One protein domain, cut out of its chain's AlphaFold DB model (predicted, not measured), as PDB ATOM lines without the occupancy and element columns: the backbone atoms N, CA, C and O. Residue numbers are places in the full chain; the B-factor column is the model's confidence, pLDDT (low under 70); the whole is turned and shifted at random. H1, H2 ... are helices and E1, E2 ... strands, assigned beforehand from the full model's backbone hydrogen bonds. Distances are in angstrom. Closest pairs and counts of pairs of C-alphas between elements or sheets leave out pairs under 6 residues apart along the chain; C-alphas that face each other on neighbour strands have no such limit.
ATOM      1  N   GLN A   2      13.836 -46.913  52.090       27.34
ATOM      2  CA  GLN A   2      14.970 -46.742  51.162       27.34
ATOM      3  C   GLN A   2      15.658 -48.045  50.699       27.34
ATOM      4  O   GLN A   2      16.022 -48.139  49.537       27.34
ATOM      5  N   TYR A   3      15.746 -49.097  51.525       29.25
ATOM      6  CA  TYR A   3      16.421 -50.361  51.154       29.25
ATOM      7  C   TYR A   3      15.885 -51.057  49.890       29.25
ATOM      8  O   TYR A   3      16.573 -51.888  49.307       29.25
ATOM      9  N   LYS A   4      14.657 -50.738  49.455       31.58
ATOM     10  CA  LYS A   4      14.070 -51.331  48.247       31.58
ATOM     11  C   LYS A   4      14.554 -50.671  46.939       31.58
ATOM     12  O   LYS A   4      14.419 -51.299  45.895       31.58
ATOM     13  N   LEU A   5      15.129 -49.459  46.999       32.47
ATOM     14  CA  LEU A   5      15.629 -48.691  45.839       32.47
ATOM     15  C   LEU A   5      16.909 -49.278  45.222       32.47
ATOM     16  O   LEU A   5      17.109 -49.200  44.008       32.47
ATOM     17  N   LEU A   6      17.780 -49.846  46.063       32.41
ATOM     18  CA  LEU A   6      19.100 -50.355  45.666       32.41
ATOM     19  C   LEU A   6      18.981 -51.479  44.631       32.41
ATOM     20  O   LEU A   6      19.577 -51.409  43.559       32.41
ATOM     21  N   LEU A   7      18.153 -52.486  44.930       29.28
ATOM     22  CA  LEU A   7      17.929 -53.611  44.024       29.28
ATOM     23  C   LEU A   7      17.144 -53.186  42.777       29.28
ATOM     24  O   LEU A   7      17.476 -53.612  41.673       29.28
ATOM     25  N   SER A   8      16.123 -52.331  42.927       30.91
ATOM     26  CA  SER A   8      15.283 -51.925  41.797       30.91
ATOM     27  C   SER A   8      16.070 -51.158  40.743       30.91
ATOM     28  O   SER A   8      15.933 -51.463  39.567       30.91
ATOM     29  N   THR A   9      16.908 -50.197  41.133       30.58
ATOM     30  CA  THR A   9      17.577 -49.310  40.162       30.58
ATOM     31  C   THR A   9      18.667 -50.046  39.378       30.58
ATOM     32  O   THR A   9      18.762 -49.883  38.163       30.58
ATOM     33  N   ALA A  10      19.396 -50.955  40.037       30.31
ATOM     34  CA  ALA A  10      20.331 -51.882  39.398       30.31
ATOM     35  C   ALA A  10      19.647 -52.772  38.343       30.31
ATOM     36  O   ALA A  10      20.086 -52.856  37.196       30.31
ATOM     37  N   ILE A  11      18.524 -53.390  38.721       36.19
ATOM     38  CA  ILE A  11      17.731 -54.251  37.835       36.19
ATOM     39  C   ILE A  11      17.082 -53.431  36.706       36.19
ATOM     40  O   ILE A  11      16.968 -53.922  35.589       36.19
ATOM     41  N   THR A  12      16.716 -52.168  36.949       33.38
ATOM     42  CA  THR A  12      16.123 -51.277  35.930       33.38
ATOM     43  C   THR A  12      17.132 -50.884  34.863       33.38
ATOM     44  O   THR A  12      16.783 -50.889  33.690       33.38
ATOM     45  N   ALA A  13      18.382 -50.590  35.235       29.97
ATOM     46  CA  ALA A  13      19.443 -50.332  34.264       29.97
ATOM     47  C   ALA A  13      19.694 -51.570  33.380       29.97
ATOM     48  O   ALA A  13      19.735 -51.455  32.156       29.97
ATOM     49  N   ALA A  14      19.755 -52.764  33.982       32.09
ATOM     50  CA  ALA A  14      19.883 -54.022  33.245       32.09
ATOM     51  C   ALA A  14      18.671 -54.319  32.332       32.09
ATOM     52  O   ALA A  14      18.862 -54.771  31.206       32.09
ATOM     53  N   LEU A  15      17.443 -54.022  32.777       28.73
ATOM     54  CA  LEU A  15      16.219 -54.144  31.970       28.73
ATOM     55  C   LEU A  15      16.178 -53.130  30.818       28.73
ATOM     56  O   LEU A  15      15.815 -53.497  29.707       28.73
ATOM     57  N   LEU A  16      16.595 -51.884  31.050       29.58
ATOM     58  CA  LEU A  16      16.685 -50.838  30.024       29.58
ATOM     59  C   LEU A  16      17.650 -51.216  28.891       29.58
ATOM     60  O   LEU A  16      17.351 -50.954  27.731       29.58
ATOM     61  N   ALA A  17      18.764 -51.880  29.211       32.19
ATOM     62  CA  ALA A  17      19.682 -52.434  28.213       32.19
ATOM     63  C   ALA A  17      19.178 -53.729  27.543       32.19
ATOM     64  O   ALA A  17      19.733 -54.136  26.526       32.19
ATOM     65  N   ALA A  18      18.150 -54.377  28.098       30.00
ATOM     66  CA  ALA A  18      17.534 -55.583  27.543       30.00
ATOM     67  C   ALA A  18      16.312 -55.294  26.644       30.00
ATOM     68  O   ALA A  18      15.770 -56.218  26.052       30.00
ATOM     69  N   CYS A  19      15.870 -54.035  26.531       25.11
ATOM     70  CA  CYS A  19      14.647 -53.656  25.810       25.11
ATOM     71  C   CYS A  19      14.856 -53.233  24.335       25.11
ATOM     72  O   CYS A  19      13.988 -52.543  23.805       25.11
ATOM     73  N   SER A  20      15.973 -53.577  23.670       29.08
ATOM     74  CA  SER A  20      16.217 -53.130  22.277       29.08
ATOM     75  C   SER A  20      17.110 -54.030  21.390       29.08
ATOM     76  O   SER A  20      17.833 -53.498  20.552       29.08
ATOM     77  N   ASP A  21      17.137 -55.358  21.567       33.41
ATOM     78  CA  ASP A  21      17.852 -56.283  20.649       33.41
ATOM     79  C   ASP A  21      17.243 -57.714  20.692       33.41
ATOM     80  O   ASP A  21      17.804 -58.639  21.280       33.41
ATOM     81  N   ASP A  22      16.087 -57.924  20.051       35.56
ATOM     82  CA  ASP A  22      15.438 -59.248  19.907       35.56
ATOM     83  C   ASP A  22      16.079 -60.114  18.787       35.56
ATOM     84  O   ASP A  22      15.422 -60.432  17.791       35.56
ATOM     85  N   LYS A  23      17.367 -60.499  18.897       37.19
ATOM     86  CA  LYS A  23      18.016 -61.499  17.998       37.19
ATOM     87  C   LYS A  23      19.094 -62.360  18.710       37.19
ATOM     88  O   LYS A  23      19.844 -61.790  19.497       37.19
ATOM     89  N   PRO A  24      19.221 -63.694  18.472       37.94
ATOM     90  CA  PRO A  24      19.887 -64.601  19.436       37.94
ATOM     91  C   PRO A  24      21.043 -65.499  18.870       37.94
ATOM     92  O   PRO A  24      21.206 -65.601  17.647       37.94
ATOM     93  N   ALA A  25      21.868 -66.119  19.758       53.94
ATOM     94  CA  ALA A  25      23.311 -66.463  19.542       53.94
ATOM     95  C   ALA A  25      23.868 -67.907  19.258       53.94
ATOM     96  O   ALA A  25      23.400 -68.930  19.756       53.94
ATOM     97  N   GLU A  26      25.039 -67.975  18.598       40.12
ATOM     98  CA  GLU A  26      26.159 -68.946  18.772       40.12
ATOM     99  C   GLU A  26      27.468 -68.234  18.373       40.12
ATOM    100  O   GLU A  26      27.472 -67.537  17.374       40.12
ATOM    101  N   LYS A  27      28.648 -68.363  18.978       36.12
ATOM    102  CA  LYS A  27      29.261 -69.356  19.875       36.12
ATOM    103  C   LYS A  27      30.489 -68.665  20.498       36.12
ATOM    104  O   LYS A  27      31.085 -67.830  19.825       36.12
ATOM    105  N   LYS A  28      30.951 -69.015  21.707       42.59
ATOM    106  CA  LYS A  28      32.223 -68.467  22.239       42.59
ATOM    107  C   LYS A  28      33.439 -68.999  21.460       42.59
ATOM    108  O   LYS A  28      33.980 -70.052  21.794       42.59
ATOM    109  N   SER A  29      33.872 -68.255  20.446       42.00
ATOM    110  CA  SER A  29      35.260 -68.262  19.980       42.00
ATOM    111  C   SER A  29      36.106 -67.479  20.986       42.00
ATOM    112  O   SER A  29      35.644 -66.470  21.524       42.00
ATOM    113  N   GLU A  30      37.364 -67.863  21.196       45.38
ATOM    114  CA  GLU A  30      38.346 -66.843  21.575       45.38
ATOM    115  C   GLU A  30      38.427 -65.831  20.418       45.38
ATOM    116  O   GLU A  30      38.380 -66.258  19.259       45.38
ATOM    117  N   PRO A  31      38.497 -64.514  20.684       52.66
ATOM    118  CA  PRO A  31      38.519 -63.513  19.626       52.66
ATOM    119  C   PRO A  31      39.723 -63.735  18.707       52.66
ATOM    120  O   PRO A  31      40.869 -63.461  19.062       52.66
ATOM    121  N   VAL A  32      39.455 -64.251  17.508       63.97
ATOM    122  CA  VAL A  32      40.488 -64.506  16.507       63.97
ATOM    123  C   VAL A  32      40.982 -63.159  15.998       63.97
ATOM    124  O   VAL A  32      40.204 -62.381  15.443       63.97
ATOM    125  N   LYS A  33      42.282 -62.892  16.170       79.00
ATOM    126  CA  LYS A  33      42.934 -61.697  15.625       79.00
ATOM    127  C   LYS A  33      42.637 -61.583  14.130       79.00
ATOM    128  O   LYS A  33      42.979 -62.470  13.347       79.00
ATOM    129  N   LEU A  34      42.017 -60.474  13.743       79.19
ATOM    130  CA  LEU A  34      41.642 -60.223  12.360       79.19
ATOM    131  C   LEU A  34      42.865 -59.779  11.559       79.19
ATOM    132  O   LEU A  34      43.745 -59.076  12.061       79.19
ATOM    133  N   ALA A  35      42.916 -60.197  10.293       80.69
ATOM    134  CA  ALA A  35      43.976 -59.791   9.378       80.69
ATOM    135  C   ALA A  35      44.037 -58.259   9.251       80.69
ATOM    136  O   ALA A  35      43.018 -57.575   9.382       80.69
ATOM    137  N   ALA A  36      45.214 -57.713   8.954       80.31
ATOM    138  CA  ALA A  36      45.313 -56.308   8.579       80.31
ATOM    139  C   ALA A  36      44.663 -56.086   7.203       80.31
ATOM    140  O   ALA A  36      44.906 -56.853   6.270       80.31
ATOM    141  N   VAL A  37      43.837 -55.046   7.087       86.75
ATOM    142  CA  VAL A  37      43.162 -54.627   5.844       86.75
ATOM    143  C   VAL A  37      43.266 -53.105   5.694       86.75
ATOM    144  O   VAL A  37      43.783 -52.428   6.586       86.75
ATOM    145  N   SER A  38      42.824 -52.546   4.564       87.69
ATOM    146  CA  SER A  38      42.869 -51.092   4.368       87.69
ATOM    147  C   SER A  38      41.925 -50.349   5.326       87.69
ATOM    148  O   SER A  38      40.958 -50.916   5.837       87.69
ATOM    149  N   ALA A  39      42.179 -49.057   5.550       86.12
ATOM    150  CA  ALA A  39      41.291 -48.213   6.353       86.12
ATOM    151  C   ALA A  39      39.854 -48.178   5.796       86.12
ATOM    152  O   ALA A  39      38.905 -48.247   6.572       86.12
ATOM    153  N   GLU A  40      39.708 -48.162   4.467       88.06
ATOM    154  CA  GLU A  40      38.404 -48.206   3.796       88.06
ATOM    155  C   GLU A  40      37.683 -49.535   4.053       88.06
ATOM    156  O   GLU A  40      36.522 -49.541   4.439       88.06
ATOM    157  N   GLN A  41      38.395 -50.666   3.957       88.19
ATOM    158  CA  GLN A  41      37.823 -51.986   4.247       88.19
ATOM    159  C   GLN A  41      37.378 -52.116   5.711       88.19
ATOM    160  O   GLN A  41      36.350 -52.732   5.981       88.19
ATOM    161  N   MET A  42      38.108 -51.516   6.660       89.94
ATOM    162  CA  MET A  42      37.666 -51.460   8.060       89.94
ATOM    163  C   MET A  42      36.397 -50.614   8.230       89.94
ATOM    164  O   MET A  42      35.518 -51.018   8.986       89.94
ATOM    165  N   ALA A  43      36.285 -49.482   7.527       89.88
ATOM    166  CA  ALA A  43      35.099 -48.628   7.563       89.88
ATOM    167  C   ALA A  43      33.869 -49.313   6.936       89.88
ATOM    168  O   ALA A  43      32.798 -49.317   7.540       89.88
ATOM    169  N   ASP A  44      34.034 -49.944   5.771       90.25
ATOM    170  CA  ASP A  44      32.972 -50.671   5.064       90.25
ATOM    171  C   ASP A  44      32.435 -51.849   5.886       90.25
ATOM    172  O   ASP A  44      31.221 -52.009   6.036       90.25
ATOM    173  N   GLU A  45      33.328 -52.657   6.468       90.31
ATOM    174  CA  GLU A  45      32.925 -53.749   7.356       90.31
ATOM    175  C   GLU A  45      32.244 -53.233   8.628       90.31
ATOM    176  O   GLU A  45      31.232 -53.797   9.041       90.31
ATOM    177  N   ALA A  46      32.761 -52.164   9.244       90.31
ATOM    178  CA  ALA A  46      32.173 -51.568  10.440       90.31
ATOM    179  C   ALA A  46      30.768 -51.012  10.182       90.31
ATOM    180  O   ALA A  46      29.867 -51.245  10.987       90.31
ATOM    181  N   GLU A  47      30.554 -50.325   9.057       90.69
ATOM    182  CA  GLU A  47      29.246 -49.803   8.658       90.69
ATOM    183  C   GLU A  47      28.247 -50.932   8.380       90.69
ATOM    184  O   GLU A  47      27.148 -50.934   8.942       90.69
ATOM    185  N   ALA A  48      28.632 -51.924   7.569       88.94
ATOM    186  CA  ALA A  48      27.778 -53.067   7.255       88.94
ATOM    187  C   ALA A  48      27.420 -53.870   8.517       88.94
ATOM    188  O   ALA A  48      26.259 -54.235   8.727       88.94
ATOM    189  N   ARG A  49      28.406 -54.102   9.395       87.06
ATOM    190  CA  ARG A  49      28.217 -54.797  10.671       87.06
ATOM    191  C   ARG A  49      27.301 -53.999  11.598       87.06
ATOM    192  O   ARG A  49      26.359 -54.584  12.127       87.06
ATOM    193  N   TYR A  50      27.512 -52.688  11.735       86.94
ATOM    194  CA  TYR A  50      26.669 -51.810  12.548       86.94
ATOM    195  C   TYR A  50      25.212 -51.836  12.075       86.94
ATOM    196  O   TYR A  50      24.349 -52.251  12.847       86.94
ATOM    197  N   LYS A  51      24.954 -51.529  10.794       84.94
ATOM    198  CA  LYS A  51      23.603 -51.511  10.196       84.94
ATOM    199  C   LYS A  51      22.888 -52.865  10.254       84.94
ATOM    200  O   LYS A  51      21.668 -52.905  10.353       84.94
ATOM    201  N   SER A  52      23.624 -53.983  10.225       79.81
ATOM    202  CA  SER A  52      23.035 -55.322  10.420       79.81
ATOM    203  C   SER A  52      22.549 -55.585  11.856       79.81
ATOM    204  O   SER A  52      21.671 -56.426  12.054       79.81
ATOM    205  N   SER A  53      23.117 -54.852  12.821       71.38
ATOM    206  CA  SER A  53      23.007 -55.088  14.267       71.38
ATOM    207  C   SER A  53      22.249 -54.023  15.051       71.38
ATOM    208  O   SER A  53      22.108 -54.138  16.266       71.38
ATOM    209  N   SER A  54      21.814 -52.953  14.397       67.31
ATOM    210  CA  SER A  54      20.997 -51.915  15.010       67.31
ATOM    211  C   SER A  54      19.512 -52.160  14.731       67.31
ATOM    212  O   SER A  54      19.133 -52.900  13.818       67.31
ATOM    213  N   GLU A  55      18.653 -51.444  15.457       58.53
ATOM    214  CA  GLU A  55      17.329 -51.088  14.939       58.53
ATOM    215  C   GLU A  55      17.464 -50.390  13.568       58.53
ATOM    216  O   GLU A  55      18.562 -50.011  13.148       58.53
ATOM    217  N   THR A  56      16.363 -50.248  12.825       55.12
ATOM    218  CA  THR A  56      16.397 -49.737  11.441       55.12
ATOM    219  C   THR A  56      16.748 -48.244  11.393       55.12
ATOM    220  O   THR A  56      15.864 -47.394  11.358       55.12
ATOM    221  N   ILE A  57      18.045 -47.943  11.390       58.28
ATOM    222  CA  ILE A  57      18.616 -46.604  11.218       58.28
ATOM    223  C   ILE A  57      18.575 -46.250   9.729       58.28
ATOM    224  O   ILE A  57      18.965 -47.060   8.884       58.28
ATOM    225  N   ALA A  58      18.102 -45.052   9.394       60.56
ATOM    226  CA  ALA A  58      18.094 -44.584   8.013       60.56
ATOM    227  C   ALA A  58      19.522 -44.254   7.544       60.56
ATOM    228  O   ALA A  58      20.335 -43.750   8.314       60.56
ATOM    229  N   ASP A  59      19.840 -44.446   6.258       61.34
ATOM    230  CA  ASP A  59      21.184 -44.123   5.738       61.34
ATOM    231  C   ASP A  59      21.582 -42.650   5.967       61.34
ATOM    232  O   ASP A  59      22.762 -42.346   6.123       61.34
ATOM    233  N   SER A  60      20.606 -41.739   6.051       58.38
ATOM    234  CA  SER A  60      20.798 -40.318   6.378       58.38
ATOM    235  C   SER A  60      21.220 -40.039   7.826       58.38
ATOM    236  O   SER A  60      21.641 -38.926   8.130       58.38
ATOM    237  N   GLU A  61      21.066 -41.013   8.722       77.56
ATOM    238  CA  GLU A  61      21.364 -40.900  10.153       77.56
ATOM    239  C   GLU A  61      22.776 -41.400  10.502       77.56
ATOM    240  O   GLU A  61      23.214 -41.208  11.635       77.56
ATOM    241  N   TYR A  62      23.501 -42.000   9.545       85.00
ATOM    242  CA  TYR A  62      24.876 -42.496   9.687       85.00
ATOM    243  C   TYR A  62      25.868 -41.628   8.896       85.00
ATOM    244  O   TYR A  62      25.678 -41.367   7.709       85.00
ATOM    245  N   ARG A  63      26.968 -41.204   9.528       86.94
ATOM    246  CA  ARG A  63      27.991 -40.341   8.914       86.94
ATOM    247  C   ARG A  63      29.401 -40.792   9.289       86.94
ATOM    248  O   ARG A  63      29.766 -40.744  10.460       86.94
ATOM    249  N   ARG A  64      30.215 -41.168   8.294       87.31
ATOM    250  CA  ARG A  64      31.657 -41.429   8.473       87.31
ATOM    251  C   ARG A  64      32.400 -40.131   8.827       87.31
ATOM    252  O   ARG A  64      32.167 -39.088   8.218       87.31
ATOM    253  N   GLU A  65      33.328 -40.215   9.774       84.38
ATOM    254  CA  GLU A  65      34.237 -39.155  10.220       84.38
ATOM    255  C   GLU A  65      35.661 -39.721  10.366       84.38
ATOM    256  O   GLU A  65      36.107 -40.110  11.448       84.38
ATOM    257  N   GLY A  66      36.389 -39.796   9.247       76.38
ATOM    258  CA  GLY A  66      37.766 -40.297   9.213       76.38
ATOM    259  C   GLY A  66      37.867 -41.771   9.621       76.38
ATOM    260  O   GLY A  66      37.409 -42.654   8.899       76.38
ATOM    261  N   SER A  67      38.482 -42.042  10.775       75.62
ATOM    262  CA  SER A  67      38.634 -43.386  11.359       75.62
ATOM    263  C   SER A  67      37.494 -43.780  12.314       75.62
ATOM    264  O   SER A  67      37.672 -44.629  13.185       75.62
ATOM    265  N   SER A  68      36.344 -43.122  12.203       89.19
ATOM    266  CA  SER A  68      35.148 -43.390  13.000       89.19
ATOM    267  C   SER A  68      33.887 -43.081  12.192       89.19
ATOM    268  O   SER A  68      33.961 -42.570  11.075       89.19
ATOM    269  N   ALA A  69      32.720 -43.352  12.762       90.88
ATOM    270  CA  ALA A  69      31.450 -42.834  12.283       90.88
ATOM    271  C   ALA A  69      30.558 -42.432  13.458       90.88
ATOM    272  O   ALA A  69      30.743 -42.895  14.582       90.88
ATOM    273  N   ILE A  70      29.563 -41.596  13.183       91.06
ATOM    274  CA  ILE A  70      28.496 -41.250  14.120       91.06
ATOM    275  C   ILE A  70      27.172 -41.694  13.512       91.06
ATOM    276  O   ILE A  70      26.889 -41.376  12.356       91.06
ATOM    277  N   ALA A  71      26.350 -42.378  14.303       86.50
ATOM    278  CA  ALA A  71      24.938 -42.574  14.014       86.50
ATOM    279  C   ALA A  71      24.085 -41.796  15.023       86.50
ATOM    280  O   ALA A  71      24.452 -41.670  16.193       86.50
ATOM    281  N   THR A  72      22.965 -41.217  14.595       84.94
ATOM    282  CA  THR A  72      22.056 -40.492  15.498       84.94
ATOM    283  C   THR A  72      20.607 -40.756  15.143       84.94
ATOM    284  O   THR A  72      20.159 -40.387  14.065       84.94
ATOM    285  N   ILE A  73      19.876 -41.339  16.087       77.94
ATOM    286  CA  ILE A  73      18.459 -41.681  15.959       77.94
ATOM    287  C   ILE A  73      17.669 -41.018  17.092       77.94
ATOM    288  O   ILE A  73      18.188 -40.792  18.189       77.94
ATOM    289  N   THR A  74      16.424 -40.636  16.814       76.81
ATOM    290  CA  THR A  74      15.563 -39.936  17.776       76.81
ATOM    291  C   THR A  74      14.291 -40.733  18.031       76.81
ATOM    292  O   THR A  74      13.434 -40.853  17.158       76.81
ATOM    293  N   HIS A  75      14.154 -41.241  19.254       67.38
ATOM    294  CA  HIS A  75      13.045 -42.078  19.696       67.38
ATOM    295  C   HIS A  75      12.074 -41.270  20.566       67.38
ATOM    296  O   HIS A  75      12.454 -40.818  21.651       67.38
ATOM    297  N   PRO A  76      10.802 -41.103  20.163       64.12
ATOM    298  CA  PRO A  76       9.758 -40.679  21.085       64.12
ATOM    299  C   PRO A  76       9.412 -41.850  22.013       64.12
ATOM    300  O   PRO A  76       8.867 -42.858  21.564       64.12
ATOM    301  N   LEU A  77       9.697 -41.724  23.309       59.75
ATOM    302  CA  LEU A  77       9.239 -42.695  24.297       59.75
ATOM    303  C   LEU A  77       7.809 -42.363  24.745       59.75
ATOM    304  O   LEU A  77       7.579 -41.297  25.333       59.75
ATOM    305  N   PRO A  78       6.841 -43.279  24.549       52.62
ATOM    306  CA  PRO A  78       5.549 -43.189  25.202       52.62
ATOM    307  C   PRO A  78       5.722 -43.551  26.681       52.62
ATOM    308  O   PRO A  78       5.547 -44.699  27.095       52.62
ATOM    309  N   LEU A  79       6.048 -42.551  27.503       52.56
ATOM    310  CA  LEU A  79       5.762 -42.641  28.933       52.56
ATOM    311  C   LEU A  79       4.239 -42.820  29.120       52.56
ATOM    312  O   LEU A  79       3.453 -42.494  28.229       52.56
ATOM    313  N   GLN A  80       3.827 -43.407  30.249       52.16
ATOM    314  CA  GLN A  80       2.434 -43.819  30.510       52.16
ATOM    315  C   GLN A  80       1.413 -42.729  30.132       52.16
ATOM    316  O   GLN A  80       1.709 -41.559  30.325       52.16
ATOM    317  N   GLU A  81       0.200 -43.110  29.694       46.28
ATOM    318  CA  GLU A  81      -0.856 -42.261  29.072       46.28
ATOM    319  C   GLU A  81      -1.207 -40.887  29.716       46.28
ATOM    320  O   GLU A  81      -2.026 -40.156  29.164       46.28
ATOM    321  N   SER A  82      -0.655 -40.525  30.876       46.09
ATOM    322  CA  SER A  82      -0.806 -39.216  31.531       46.09
ATOM    323  C   SER A  82       0.485 -38.386  31.631       46.09
ATOM    324  O   SER A  82       0.469 -37.345  32.286       46.09
ATOM    325  N   ALA A  83       1.600 -38.845  31.063       53.94
ATOM    326  CA  ALA A  83       2.861 -38.111  30.970       53.94
ATOM    327  C   ALA A  83       3.044 -37.557  29.549       53.94
ATOM    328  O   ALA A  83       2.606 -38.172  28.577       53.94
ATOM    329  N   GLU A  84       3.697 -36.401  29.419       56.41
ATOM    330  CA  GLU A  84       4.080 -35.892  28.099       56.41
ATOM    331  C   GLU A  84       5.087 -36.856  27.441       56.41
ATOM    332  O   GLU A  84       5.968 -37.375  28.138       56.41
ATOM    333  N   PRO A  85       4.977 -37.133  26.124       65.62
ATOM    334  CA  PRO A  85       5.943 -37.966  25.421       65.62
ATOM    335  C   PRO A  85       7.341 -37.367  25.535       65.62
ATOM    336  O   PRO A  85       7.571 -36.218  25.156       65.62
ATOM    337  N   VAL A  86       8.282 -38.157  26.038       68.00
ATOM    338  CA  VAL A  86       9.671 -37.733  26.188       68.00
ATOM    339  C   VAL A  86      10.442 -38.220  24.975       68.00
ATOM    340  O   VAL A  86      10.531 -39.421  24.737       68.00
ATOM    341  N   THR A  87      11.011 -37.305  24.197       76.12
ATOM    342  CA  THR A  87      11.897 -37.673  23.092       76.12
ATOM    343  C   THR A  87      13.341 -37.792  23.577       76.12
ATOM    344  O   THR A  87      13.884 -36.886  24.213       76.12
ATOM    345  N   LEU A  88      13.952 -38.936  23.272       77.69
ATOM    346  CA  LEU A  88      15.368 -39.203  23.470       77.69
ATOM    347  C   LEU A  88      16.083 -39.176  22.122       77.69
ATOM    348  O   LEU A  88      15.644 -39.810  21.166       77.69
ATOM    349  N   THR A  89      17.224 -38.503  22.069       80.88
ATOM    350  CA  THR A  89      18.192 -38.643  20.985       80.88
ATOM    351  C   THR A  89      19.311 -39.564  21.454       80.88
ATOM    352  O   THR A  89      20.001 -39.285  22.442       80.88
ATOM    353  N   VAL A  90      19.471 -40.670  20.733       83.94
ATOM    354  CA  VAL A  90      20.537 -41.652  20.908       83.94
ATOM    355  C   VAL A  90      21.619 -41.351  19.879       83.94
ATOM    356  O   VAL A  90      21.348 -41.284  18.681       83.94
ATOM    357  N   THR A  91      22.848 -41.162  20.345       87.62
ATOM    358  CA  THR A  91      24.024 -40.919  19.509       87.62
ATOM    359  C   THR A  91      25.029 -42.031  19.752       87.62
ATOM    360  O   THR A  91      25.542 -42.176  20.862       87.62
ATOM    361  N   ASP A  92      25.307 -42.796  18.706       90.31
ATOM    362  CA  ASP A  92      26.278 -43.881  18.703       90.31
ATOM    363  C   ASP A  92      27.560 -43.396  18.018       90.31
ATOM    364  O   ASP A  92      27.531 -42.993  16.854       90.31
ATOM    365  N   THR A  93      28.688 -43.459  18.721       94.06
ATOM    366  CA  THR A  93      30.026 -43.263  18.150       94.06
ATOM    367  C   THR A  93      30.603 -44.631  17.800       94.06
ATOM    368  O   THR A  93      30.861 -45.443  18.686       94.06
ATOM    369  N   ILE A  94      30.811 -44.901  16.513       94.56
ATOM    370  CA  ILE A  94      31.341 -46.163  15.994       94.56
ATOM    371  C   ILE A  94      32.835 -45.993  15.703       94.56
ATOM    372  O   ILE A  94      33.222 -45.292  14.772       94.56
ATOM    373  N   THR A  95      33.681 -46.662  16.480       94.81
ATOM    374  CA  THR A  95      35.140 -46.687  16.298       94.81
ATOM    375  C   THR A  95      35.570 -48.008  15.668       94.81
ATOM    376  O   THR A  95      35.134 -49.075  16.102       94.81
ATOM    377  N   TYR A  96      36.458 -47.954  14.677       93.56
ATOM    378  CA  TYR A  96      37.039 -49.116  13.997       93.56
ATOM    379  C   TYR A  96      38.531 -48.878  13.734       93.56
ATOM    380  O   TYR A  96      38.977 -47.743  13.586       93.56
ATOM    381  N   GLY A  97      39.335 -49.942  13.698       92.56
ATOM    382  CA  GLY A  97      40.780 -49.815  13.502       92.56
ATOM    383  C   GLY A  97      41.563 -51.073  13.865       92.56
ATOM    384  O   GLY A  97      41.019 -52.023  14.432       92.56
ATOM    385  N   GLN A  98      42.865 -51.071  13.566       90.31
ATOM    386  CA  GLN A  98      43.706 -52.258  13.736       90.31
ATOM    387  C   GLN A  98      43.818 -52.709  15.203       90.31
ATOM    388  O   GLN A  98      43.855 -53.905  15.464       90.31
ATOM    389  N   GLU A  99      43.801 -51.784  16.166       90.94
ATOM    390  CA  GLU A  99      43.841 -52.115  17.600       90.94
ATOM    391  C   GLU A  99      42.614 -52.917  18.062       90.94
ATOM    392  O   GLU A  99      42.737 -53.800  18.908       90.94
ATOM    393  N   LEU A 100      41.436 -52.640  17.490       92.44
ATOM    394  CA  LEU A 100      40.208 -53.399  17.741       92.44
ATOM    395  C   LEU A 100      40.231 -54.739  16.993       92.44
ATOM    396  O   LEU A 100      39.888 -55.771  17.569       92.44
ATOM    397  N   ARG A 101      40.741 -54.756  15.755       90.00
ATOM    398  CA  ARG A 101      40.936 -55.989  14.974       90.00
ATOM    399  C   ARG A 101      41.888 -56.983  15.632       90.00
ATOM    400  O   ARG A 101      41.643 -58.190  15.593       90.00
ATOM    401  N   ASP A 102      42.927 -56.481  16.289       88.94
ATOM    402  CA  ASP A 102      43.852 -57.265  17.108       88.94
ATOM    403  C   ASP A 102      43.168 -57.907  18.332       88.94
ATOM    404  O   ASP A 102      43.654 -58.918  18.834       88.94
ATOM    405  N   GLN A 103      42.013 -57.375  18.756       89.81
ATOM    406  CA  GLN A 103      41.125 -57.909  19.799       89.81
ATOM    407  C   GLN A 103      39.926 -58.701  19.227       89.81
ATOM    408  O   GLN A 103      38.995 -59.010  19.968       89.81
ATOM    409  N   GLY A 104      39.891 -58.995  17.919       90.31
ATOM    410  CA  GLY A 104      38.767 -59.678  17.251       90.31
ATOM    411  C   GLY A 104      37.494 -58.832  17.068       90.31
ATOM    412  O   GLY A 104      36.459 -59.351  16.641       90.31
ATOM    413  N   VAL A 105      37.559 -57.534  17.378       93.12
ATOM    414  CA  VAL A 105      36.455 -56.570  17.272       93.12
ATOM    415  C   VAL A 105      36.506 -55.892  15.898       93.12
ATOM    416  O   VAL A 105      37.520 -55.300  15.531       93.12
ATOM    417  N   ILE A 106      35.409 -55.953  15.139       93.81
ATOM    418  CA  ILE A 106      35.251 -55.200  13.881       93.81
ATOM    419  C   ILE A 106      35.066 -53.715  14.201       93.81
ATOM    420  O   ILE A 106      35.762 -52.866  13.646       93.81
ATOM    421  N   ALA A 107      34.145 -53.410  15.117       94.19
ATOM    422  CA  ALA A 107      33.868 -52.053  15.562       94.19
ATOM    423  C   ALA A 107      33.372 -52.019  17.012       94.19
ATOM    424  O   ALA A 107      32.687 -52.935  17.472       94.19
ATOM    425  N   ARG A 108      33.697 -50.934  17.712       95.19
ATOM    426  CA  ARG A 108      33.196 -50.597  19.046       95.19
ATOM    427  C   ARG A 108      32.221 -49.438  18.923       95.19
ATOM    428  O   ARG A 108      32.591 -48.381  18.422       95.19
ATOM    429  N   VAL A 109      30.999 -49.642  19.388       93.19
ATOM    430  CA  VAL A 109      29.954 -48.620  19.446       93.19
ATOM    431  C   VAL A 109      29.866 -48.106  20.876       93.19
ATOM    432  O   VAL A 109      29.643 -48.894  21.793       93.19
ATOM    433  N   GLU A 110      30.015 -46.801  21.075       93.25
ATOM    434  CA  GLU A 110      29.794 -46.131  22.358       93.25
ATOM    435  C   GLU A 110      28.539 -45.263  22.260       93.25
ATOM    436  O   GLU A 110      28.450 -44.378  21.410       93.25
ATOM    437  N   ARG A 111      27.547 -45.544  23.109       87.06
ATOM    438  CA  ARG A 111      26.207 -44.957  23.031       87.06
ATOM    439  C   ARG A 111      26.008 -43.878  24.088       87.06
ATOM    440  O   ARG A 111      26.126 -44.125  25.288       87.06
ATOM    441  N   ARG A 112      25.607 -42.694  23.634       87.25
ATOM    442  CA  ARG A 112      25.179 -41.557  24.454       87.25
ATOM    443  C   ARG A 112      23.683 -41.325  24.267       87.25
ATOM    444  O   ARG A 112      23.182 -41.382  23.151       87.25
ATOM    445  N   ILE A 113      22.973 -41.020  25.351       82.12
ATOM    446  CA  ILE A 113      21.540 -40.699  25.324       82.12
ATOM    447  C   ILE A 113      21.339 -39.274  25.847       82.12
ATOM    448  O   ILE A 113      21.989 -38.861  26.810       82.12
ATOM    449  N   THR A 114      20.468 -38.508  25.192       81.44
ATOM    450  CA  THR A 114      20.188 -37.100  25.504       81.44
ATOM    451  C   THR A 114      18.707 -36.749  25.295       81.44
ATOM    452  O   THR A 114      18.041 -37.440  24.529       81.44
ATOM    453  N   PRO A 115      18.177 -35.681  25.928       86.25
ATOM    454  CA  PRO A 115      18.791 -34.912  27.014       86.25
ATOM    455  C   PRO A 115      18.850 -35.715  28.328       86.25
ATOM    456  O   PRO A 115      18.179 -36.733  28.488       86.25
ATOM    457  N   HIS A 116      19.683 -35.276  29.273       85.94
ATOM    458  CA  HIS A 116      19.910 -36.000  30.532       85.94
ATOM    459  C   HIS A 116      18.626 -36.125  31.372       85.94
ATOM    460  O   HIS A 116      18.272 -37.222  31.797       85.94
ATOM    461  N   ASP A 117      17.867 -35.039  31.518       85.56
ATOM    462  CA  ASP A 117      16.628 -35.003  32.313       85.56
ATOM    463  C   ASP A 117      15.552 -35.961  31.772       85.56
ATOM    464  O   ASP A 117      14.778 -36.557  32.528       85.56
ATOM    465  N   ALA A 118      15.532 -36.160  30.452       80.69
ATOM    466  CA  ALA A 118      14.665 -37.112  29.768       80.69
ATOM    467  C   ALA A 118      15.069 -38.569  30.056       80.69
ATOM    468  O   ALA A 118      14.208 -39.410  30.340       80.69
ATOM    469  N   LEU A 119      16.373 -38.864  30.054       81.44
ATOM    470  CA  LEU A 119      16.912 -40.166  30.458       81.44
ATOM    471  C   LEU A 119      16.593 -40.464  31.932       81.44
ATOM    472  O   LEU A 119      16.086 -41.539  32.246       81.44
ATOM    473  N   VAL A 120      16.807 -39.494  32.823       82.94
ATOM    474  CA  VAL A 120      16.487 -39.590  34.258       82.94
ATOM    475  C   VAL A 120      14.991 -39.835  34.479       82.94
ATOM    476  O   VAL A 120      14.610 -40.717  35.251       82.94
ATOM    477  N   SER A 121      14.129 -39.110  33.764       78.12
ATOM    478  CA  SER A 121      12.672 -39.300  33.818       78.12
ATOM    479  C   SER A 121      12.258 -40.699  33.348       78.12
ATOM    480  O   SER A 121      11.424 -41.348  33.981       78.12
ATOM    481  N   THR A 122      12.901 -41.204  32.292       74.69
ATOM    482  CA  THR A 122      12.696 -42.560  31.765       74.69
ATOM    483  C   THR A 122      13.123 -43.631  32.775       74.69
ATOM    484  O   THR A 122      12.360 -44.557  33.051       74.69
ATOM    485  N   MET A 123      14.296 -43.478  33.402       77.38
ATOM    486  CA  MET A 123      14.778 -44.385  34.453       77.38
ATOM    487  C   MET A 123      13.821 -44.448  35.651       77.38
ATOM    488  O   MET A 123      13.539 -45.536  36.148       77.38
ATOM    489  N   LYS A 124      13.278 -43.305  36.094       75.44
ATOM    490  CA  LYS A 124      12.268 -43.256  37.168       75.44
ATOM    491  C   LYS A 124      10.967 -43.957  36.774       75.44
ATOM    492  O   LYS A 124      10.392 -44.662  37.598       75.44
ATOM    493  N   ALA A 125      10.499 -43.756  35.540       70.62
ATOM    494  CA  ALA A 125       9.233 -44.303  35.053       70.62
ATOM    495  C   ALA A 125       9.258 -45.829  34.861       70.62
ATOM    496  O   ALA A 125       8.224 -46.480  35.015       70.62
ATOM    497  N   LEU A 126      10.426 -46.388  34.530       68.00
ATOM    498  CA  LEU A 126      10.630 -47.826  34.322       68.00
ATOM    499  C   LEU A 126      11.108 -48.565  35.577       68.00
ATOM    500  O   LEU A 126      11.142 -49.796  35.585       68.00
ATOM    501  N   ALA A 127      11.447 -47.845  36.648       62.94
ATOM    502  CA  ALA A 127      11.821 -48.472  37.903       62.94
ATOM    503  C   ALA A 127      10.639 -49.282  38.479       62.94
ATOM    504  O   ALA A 127       9.546 -48.736  38.654       62.94
ATOM    505  N   PRO A 128      10.828 -50.564  38.861       51.31
ATOM    506  CA  PRO A 128       9.749 -51.402  39.390       51.31
ATOM    507  C   PRO A 128       9.259 -50.939  40.773       51.31
ATOM    508  O   PRO A 128       8.284 -51.476  41.301       51.31
ATOM    509  N   LEU A 129       9.934 -49.955  41.376       55.22
ATOM    510  CA  LEU A 129       9.539 -49.254  42.590       55.22
ATOM    511  C   LEU A 129       9.839 -47.754  42.428       55.22
ATOM    512  O   LEU A 129      10.854 -47.423  41.814       55.22
ATOM    513  N   PRO A 130       9.023 -46.846  43.003       61.16
ATOM    514  CA  PRO A 130       9.243 -45.406  42.878       61.16
ATOM    515  C   PRO A 130      10.615 -44.985  43.415       61.16
ATOM    516  O   PRO A 130      10.887 -45.151  44.605       61.16
ATOM    517  N   VAL A 131      11.456 -44.416  42.552       63.50
ATOM    518  CA  VAL A 131      12.743 -43.823  42.936       63.50
ATOM    519  C   VAL A 131      12.499 -42.407  43.452       63.50
ATOM    520  O   VAL A 131      12.000 -41.558  42.718       63.50
ATOM    521  N   THR A 132      12.827 -42.161  44.721       65.38
ATOM    522  CA  THR A 132      12.596 -40.871  45.402       65.38
ATOM    523  C   THR A 132      13.873 -40.083  45.689       65.38
ATOM    524  O   THR A 132      13.790 -38.992  46.244       65.38
ATOM    525  N   ASP A 133      15.043 -40.650  45.395       73.94
ATOM    526  CA  ASP A 133      16.339 -40.001  45.589       73.94
ATOM    527  C   ASP A 133      16.830 -39.461  44.241       73.94
ATOM    528  O   ASP A 133      17.240 -40.222  43.360       73.94
ATOM    529  N   GLU A 134      16.720 -38.143  44.075       79.19
ATOM    530  CA  GLU A 134      17.141 -37.427  42.871       79.19
ATOM    531  C   GLU A 134      18.654 -37.535  42.647       79.19
ATOM    532  O   GLU A 134      19.101 -37.741  41.520       79.19
ATOM    533  N   ASN A 135      19.455 -37.455  43.709       81.44
ATOM    534  CA  ASN A 135      20.912 -37.474  43.604       81.44
ATOM    535  C   ASN A 135      21.410 -38.849  43.131       81.44
ATOM    536  O   ASN A 135      22.272 -38.929  42.254       81.44
ATOM    537  N   MET A 136      20.800 -39.931  43.626       80.69
ATOM    538  CA  MET A 136      21.094 -41.298  43.188       80.69
ATOM    539  C   MET A 136      20.818 -41.504  41.689       80.69
ATOM    540  O   MET A 136      21.665 -42.050  40.981       80.69
ATOM    541  N   VAL A 137      19.647 -41.093  41.186       82.44
ATOM    542  CA  VAL A 137      19.263 -41.350  39.783       82.44
ATOM    543  C   VAL A 137      19.973 -40.426  38.792       82.44
ATOM    544  O   VAL A 137      20.411 -40.909  37.750       82.44
ATOM    545  N   ASN A 138      20.171 -39.146  39.127       87.06
ATOM    546  CA  ASN A 138      21.000 -38.245  38.318       87.06
ATOM    547  C   ASN A 138      22.458 -38.739  38.278       87.06
ATOM    548  O   ASN A 138      23.070 -38.766  37.212       87.06
ATOM    549  N   GLY A 139      22.990 -39.224  39.407       87.25
ATOM    550  CA  GLY A 139      24.312 -39.848  39.473       87.25
ATOM    551  C   GLY A 139      24.432 -41.084  38.577       87.25
ATOM    552  O   GLY A 139      25.320 -41.137  37.730       87.25
ATOM    553  N   ILE A 140      23.495 -42.037  38.671       87.31
ATOM    554  CA  ILE A 140      23.469 -43.225  37.796       87.31
ATOM    555  C   ILE A 140      23.392 -42.823  36.318       87.31
ATOM    556  O   ILE A 140      24.163 -43.336  35.512       87.31
ATOM    557  N   ALA A 141      22.510 -41.887  35.954       87.44
ATOM    558  CA  ALA A 141      22.363 -41.420  34.577       87.44
ATOM    559  C   ALA A 141      23.594 -40.651  34.061       87.44
ATOM    560  O   ALA A 141      23.896 -40.710  32.871       87.44
ATOM    561  N   GLY A 142      24.304 -39.928  34.934       89.75
ATOM    562  CA  GLY A 142      25.497 -39.150  34.589       89.75
ATOM    563  C   GLY A 142      26.761 -40.002  34.468       89.75
ATOM    564  O   GLY A 142      27.670 -39.652  33.720       89.75
ATOM    565  N   HIS A 143      26.793 -41.138  35.167       92.56
ATOM    566  CA  HIS A 143      27.906 -42.089  35.187       92.56
ATOM    567  C   HIS A 143      27.677 -43.340  34.324       92.56
ATOM    568  O   HIS A 143      28.550 -44.217  34.286       92.56
ATOM    569  N   LEU A 144      26.532 -43.421  33.634       89.88
ATOM    570  CA  LEU A 144      26.168 -44.498  32.718       89.88
ATOM    571  C   LEU A 144      27.091 -44.525  31.492       89.88
ATOM    572  O   LEU A 144      27.273 -43.528  30.797       89.88
ATOM    573  N   GLN A 145      27.602 -45.711  31.187       90.19
ATOM    574  CA  GLN A 145      28.346 -46.035  29.980       90.19
ATOM    575  C   GLN A 145      27.643 -47.190  29.269       90.19
ATOM    576  O   GLN A 145      27.366 -48.229  29.870       90.19
ATOM    577  N   LEU A 146      27.358 -47.007  27.983       86.88
ATOM    578  CA  LEU A 146      26.741 -48.010  27.124       86.88
ATOM    579  C   LEU A 146      27.695 -48.301  25.967       86.88
ATOM    580  O   LEU A 146      28.073 -47.391  25.229       86.88
ATOM    581  N   ARG A 147      28.091 -49.564  25.813       91.44
ATOM    582  CA  ARG A 147      29.032 -50.010  24.783       91.44
ATOM    583  C   ARG A 147      28.542 -51.292  24.118       91.44
ATOM    584  O   ARG A 147      28.068 -52.191  24.805       91.44
ATOM    585  N   LYS A 148      28.714 -51.397  22.802       89.56
ATOM    586  CA  LYS A 148      28.416 -52.583  21.989       89.56
ATOM    587  C   LYS A 148      29.636 -52.896  21.115       89.56
ATOM    588  O   LYS A 148      29.942 -52.155  20.185       89.56
ATOM    589  N   ASP A 149      30.364 -53.961  21.447       93.31
ATOM    590  CA  ASP A 149      31.496 -54.455  20.653       93.31
ATOM    591  C   ASP A 149      30.979 -55.480  19.634       93.31
ATOM    592  O   ASP A 149      30.438 -56.527  20.002       93.31
ATOM    593  N   LEU A 150      31.151 -55.172  18.348       91.88
ATOM    594  CA  LEU A 150      30.732 -56.008  17.226       91.88
ATOM    595  C   LEU A 150      31.880 -56.947  16.840       91.88
ATOM    596  O   LEU A 150      32.907 -56.505  16.320       91.88
ATOM    597  N   LEU A 151      31.716 -58.245  17.095       90.44
ATOM    598  CA  LEU A 151      32.746 -59.263  16.874       90.44
ATOM    599  C   LEU A 151      32.600 -59.909  15.485       90.44
ATOM    600  O   LEU A 151      31.514 -59.938  14.890       90.44
ATOM    601  N   ALA A 152      33.713 -60.415  14.949       84.31
ATOM    602  CA  ALA A 152      33.783 -60.933  13.578       84.31
ATOM    603  C   ALA A 152      33.137 -62.307  13.358       84.31
ATOM    604  O   ALA A 152      32.706 -62.623  12.251       84.31
ATOM    605  N   ASP A 153      32.999 -63.106  14.410       80.69
ATOM    606  CA  ASP A 153      32.223 -64.352  14.408       80.69
ATOM    607  C   ASP A 153      30.703 -64.104  14.524       80.69
ATOM    608  O   ASP A 153      29.908 -65.031  14.679       80.69
ATOM    609  N   ASN A 154      30.279 -62.850  14.340       80.06
ATOM    610  CA  ASN A 154      28.921 -62.337  14.512       80.06
ATOM    611  C   ASN A 154      28.428 -62.371  15.968       80.06
ATOM    612  O   ASN A 154      27.245 -62.122  16.194       80.06
ATOM    613  N   ASN A 155      29.303 -62.623  16.954       83.88
ATOM    614  CA  ASN A 155      28.993 -62.269  18.335       83.88
ATOM    615  C   ASN A 155      28.892 -60.746  18.508       83.88
ATOM    616  O   ASN A 155      29.380 -59.939  17.708       83.88
ATOM    617  N   ILE A 156      28.237 -60.381  19.597       85.06
ATOM    618  CA  ILE A 156      28.074 -59.046  20.133       85.06
ATOM    619  C   ILE A 156      28.335 -59.147  21.629       85.06
ATOM    620  O   ILE A 156      27.735 -59.969  22.324       85.06
ATOM    621  N   ARG A 157      29.219 -58.281  22.122       89.75
ATOM    622  CA  ARG A 157      29.372 -58.014  23.551       89.75
ATOM    623  C   ARG A 157      28.742 -56.660  23.843       89.75
ATOM    624  O   ARG A 157      29.341 -55.626  23.545       89.75
ATOM    625  N   ASN A 158      27.566 -56.666  24.457       85.69
ATOM    626  CA  ASN A 158      27.006 -55.459  25.053       85.69
ATOM    627  C   ASN A 158      27.568 -55.308  26.472       85.69
ATOM    628  O   ASN A 158      27.590 -56.265  27.246       85.69
ATOM    629  N   THR A 159      27.984 -54.099  26.827       87.62
ATOM    630  CA  THR A 159      28.385 -53.703  28.176       87.62
ATOM    631  C   THR A 159      27.554 -52.490  28.580       87.62
ATOM    632  O   THR A 159      27.681 -51.419  27.985       87.62
ATOM    633  N   LEU A 160      26.742 -52.642  29.622       89.81
ATOM    634  CA  LEU A 160      26.254 -51.526  30.421       89.81
ATOM    635  C   LEU A 160      27.163 -51.409  31.639       89.81
ATOM    636  O   LEU A 160      27.361 -52.382  32.362       89.81
ATOM    637  N   ALA A 161      27.698 -50.226  31.894       91.19
ATOM    638  CA  ALA A 161      28.425 -49.944  33.120       91.19
ATOM    639  C   ALA A 161      27.928 -48.647  33.750       91.19
ATOM    640  O   ALA A 161      27.450 -47.747  33.066       91.19
ATOM    641  N   VAL A 162      28.058 -48.542  35.065       92.88
ATOM    642  CA  VAL A 162      27.925 -47.276  35.785       92.88
ATOM    643  C   VAL A 162      29.245 -47.078  36.512       92.88
ATOM    644  O   VAL A 162      29.650 -47.924  37.313       92.88
ATOM    645  N   THR A 163      29.954 -46.006  36.169       94.31
ATOM    646  CA  THR A 163      31.259 -45.702  36.774       94.31
ATOM    647  C   THR A 163      31.111 -45.305  38.247       94.31
ATOM    648  O   THR A 163      30.020 -44.907  38.662       94.31
TER     649      THR A 163
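AT A GLANCE: This is residues 2 to 163 of the 402 residues of an uncharacterized protein of Cardiobacterium valvarum F0432 (UniProt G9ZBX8). A twisted sheet of six strands makes the backbone of this domain, with H2 packed on it toward one end of the long axis and H1, H4 and H5 gathered at the other end. A long loop, residues 17 to 38, joins H1 at one end to H2 at the other, and the short H3 lies at the same end as H2. The printed part has 162 residues, with five named helices and six named strands in the order H1 H2 E1 E2 E3 H3 E4 H4 H5 E5 E6. The sheet's order is E1 - E2 - E3 - E4 - E5 - E6, all antiparallel, and the class is mixed, helices and strands. It is compact, with a radius of gyration of the C-alphas of 17.6 A, and elongated, with spans of 53 by 34 by 26 A.

HOW THE PARTS SIT: Start at E1, residues 62 to 65, an edge strand; it forms a hairpin with E2, residues 68 to 77, where N 63 and O 70 are 2.8 A apart. E3, residues 86 to 95, completes a meander, each strand the antiparallel neighbour of the one before; look at N 71 and O 92, 2.9 A. Next comes E4, residues 105 to 114, with N 91 and O 112 at 2.8 A. Then comes E5, residues 144 to 151, where N 109 of E4 and O 148 of E5 are 2.8 A apart, within hydrogen-bond range; E5 forms a hairpin with the edge strand E6, residues 155 to 162, with N 147 and O 159 at 2.9 A. H2, residues 39 to 53, is on the sheet; its closest C-alphas to E4 are those of Ala 46 and Ala 107, 5.4 A. H3, residues 98 to 101, is on the opposite face. H4, residues 116 to 126, is on the sheet at a height of 9.1 A and runs across the strands, at 74 degrees to E3 on the local plane. H5, residues 134 to 143, touches H4 at Val 120 and Ala 141, their closest C-alphas, 6.2 A, and only grazes the sheet. H1, residues 3 to 16, is on the sheet and only just touches H4, with 3 pairs of C-alphas within 8 A, the closest those of Thr 12 and Leu 126, 6.7 A. Every O i to N i+4 pair is within hydrogen-bond range in H2, H4 and H5; in H1 7 of 10 are, and H3 is too short for such a pair.

IN THESE COORDINATES: Find C-alpha 3 at (16.421, -50.361, 51.154), where H1 begins; it runs 21.1 A, as does H2. E2 spans 28.3 A, E3 28.8 A and E4 26.7 A. E6 runs 23.0 A and ends at C-alpha 162, (27.925, -47.276, 35.785).

THE WHOLE: The two C-alphas farthest apart are those of Gln 2 and Ser 38, 54.7 A. The printed part has no cut, and the link H1 to H2 is long, with 22 residues. The mean pLDDT of the printed part is 72.1; residues 2 to 32, 54 to 60, 75 to 86 and 126 to 132 are under 70.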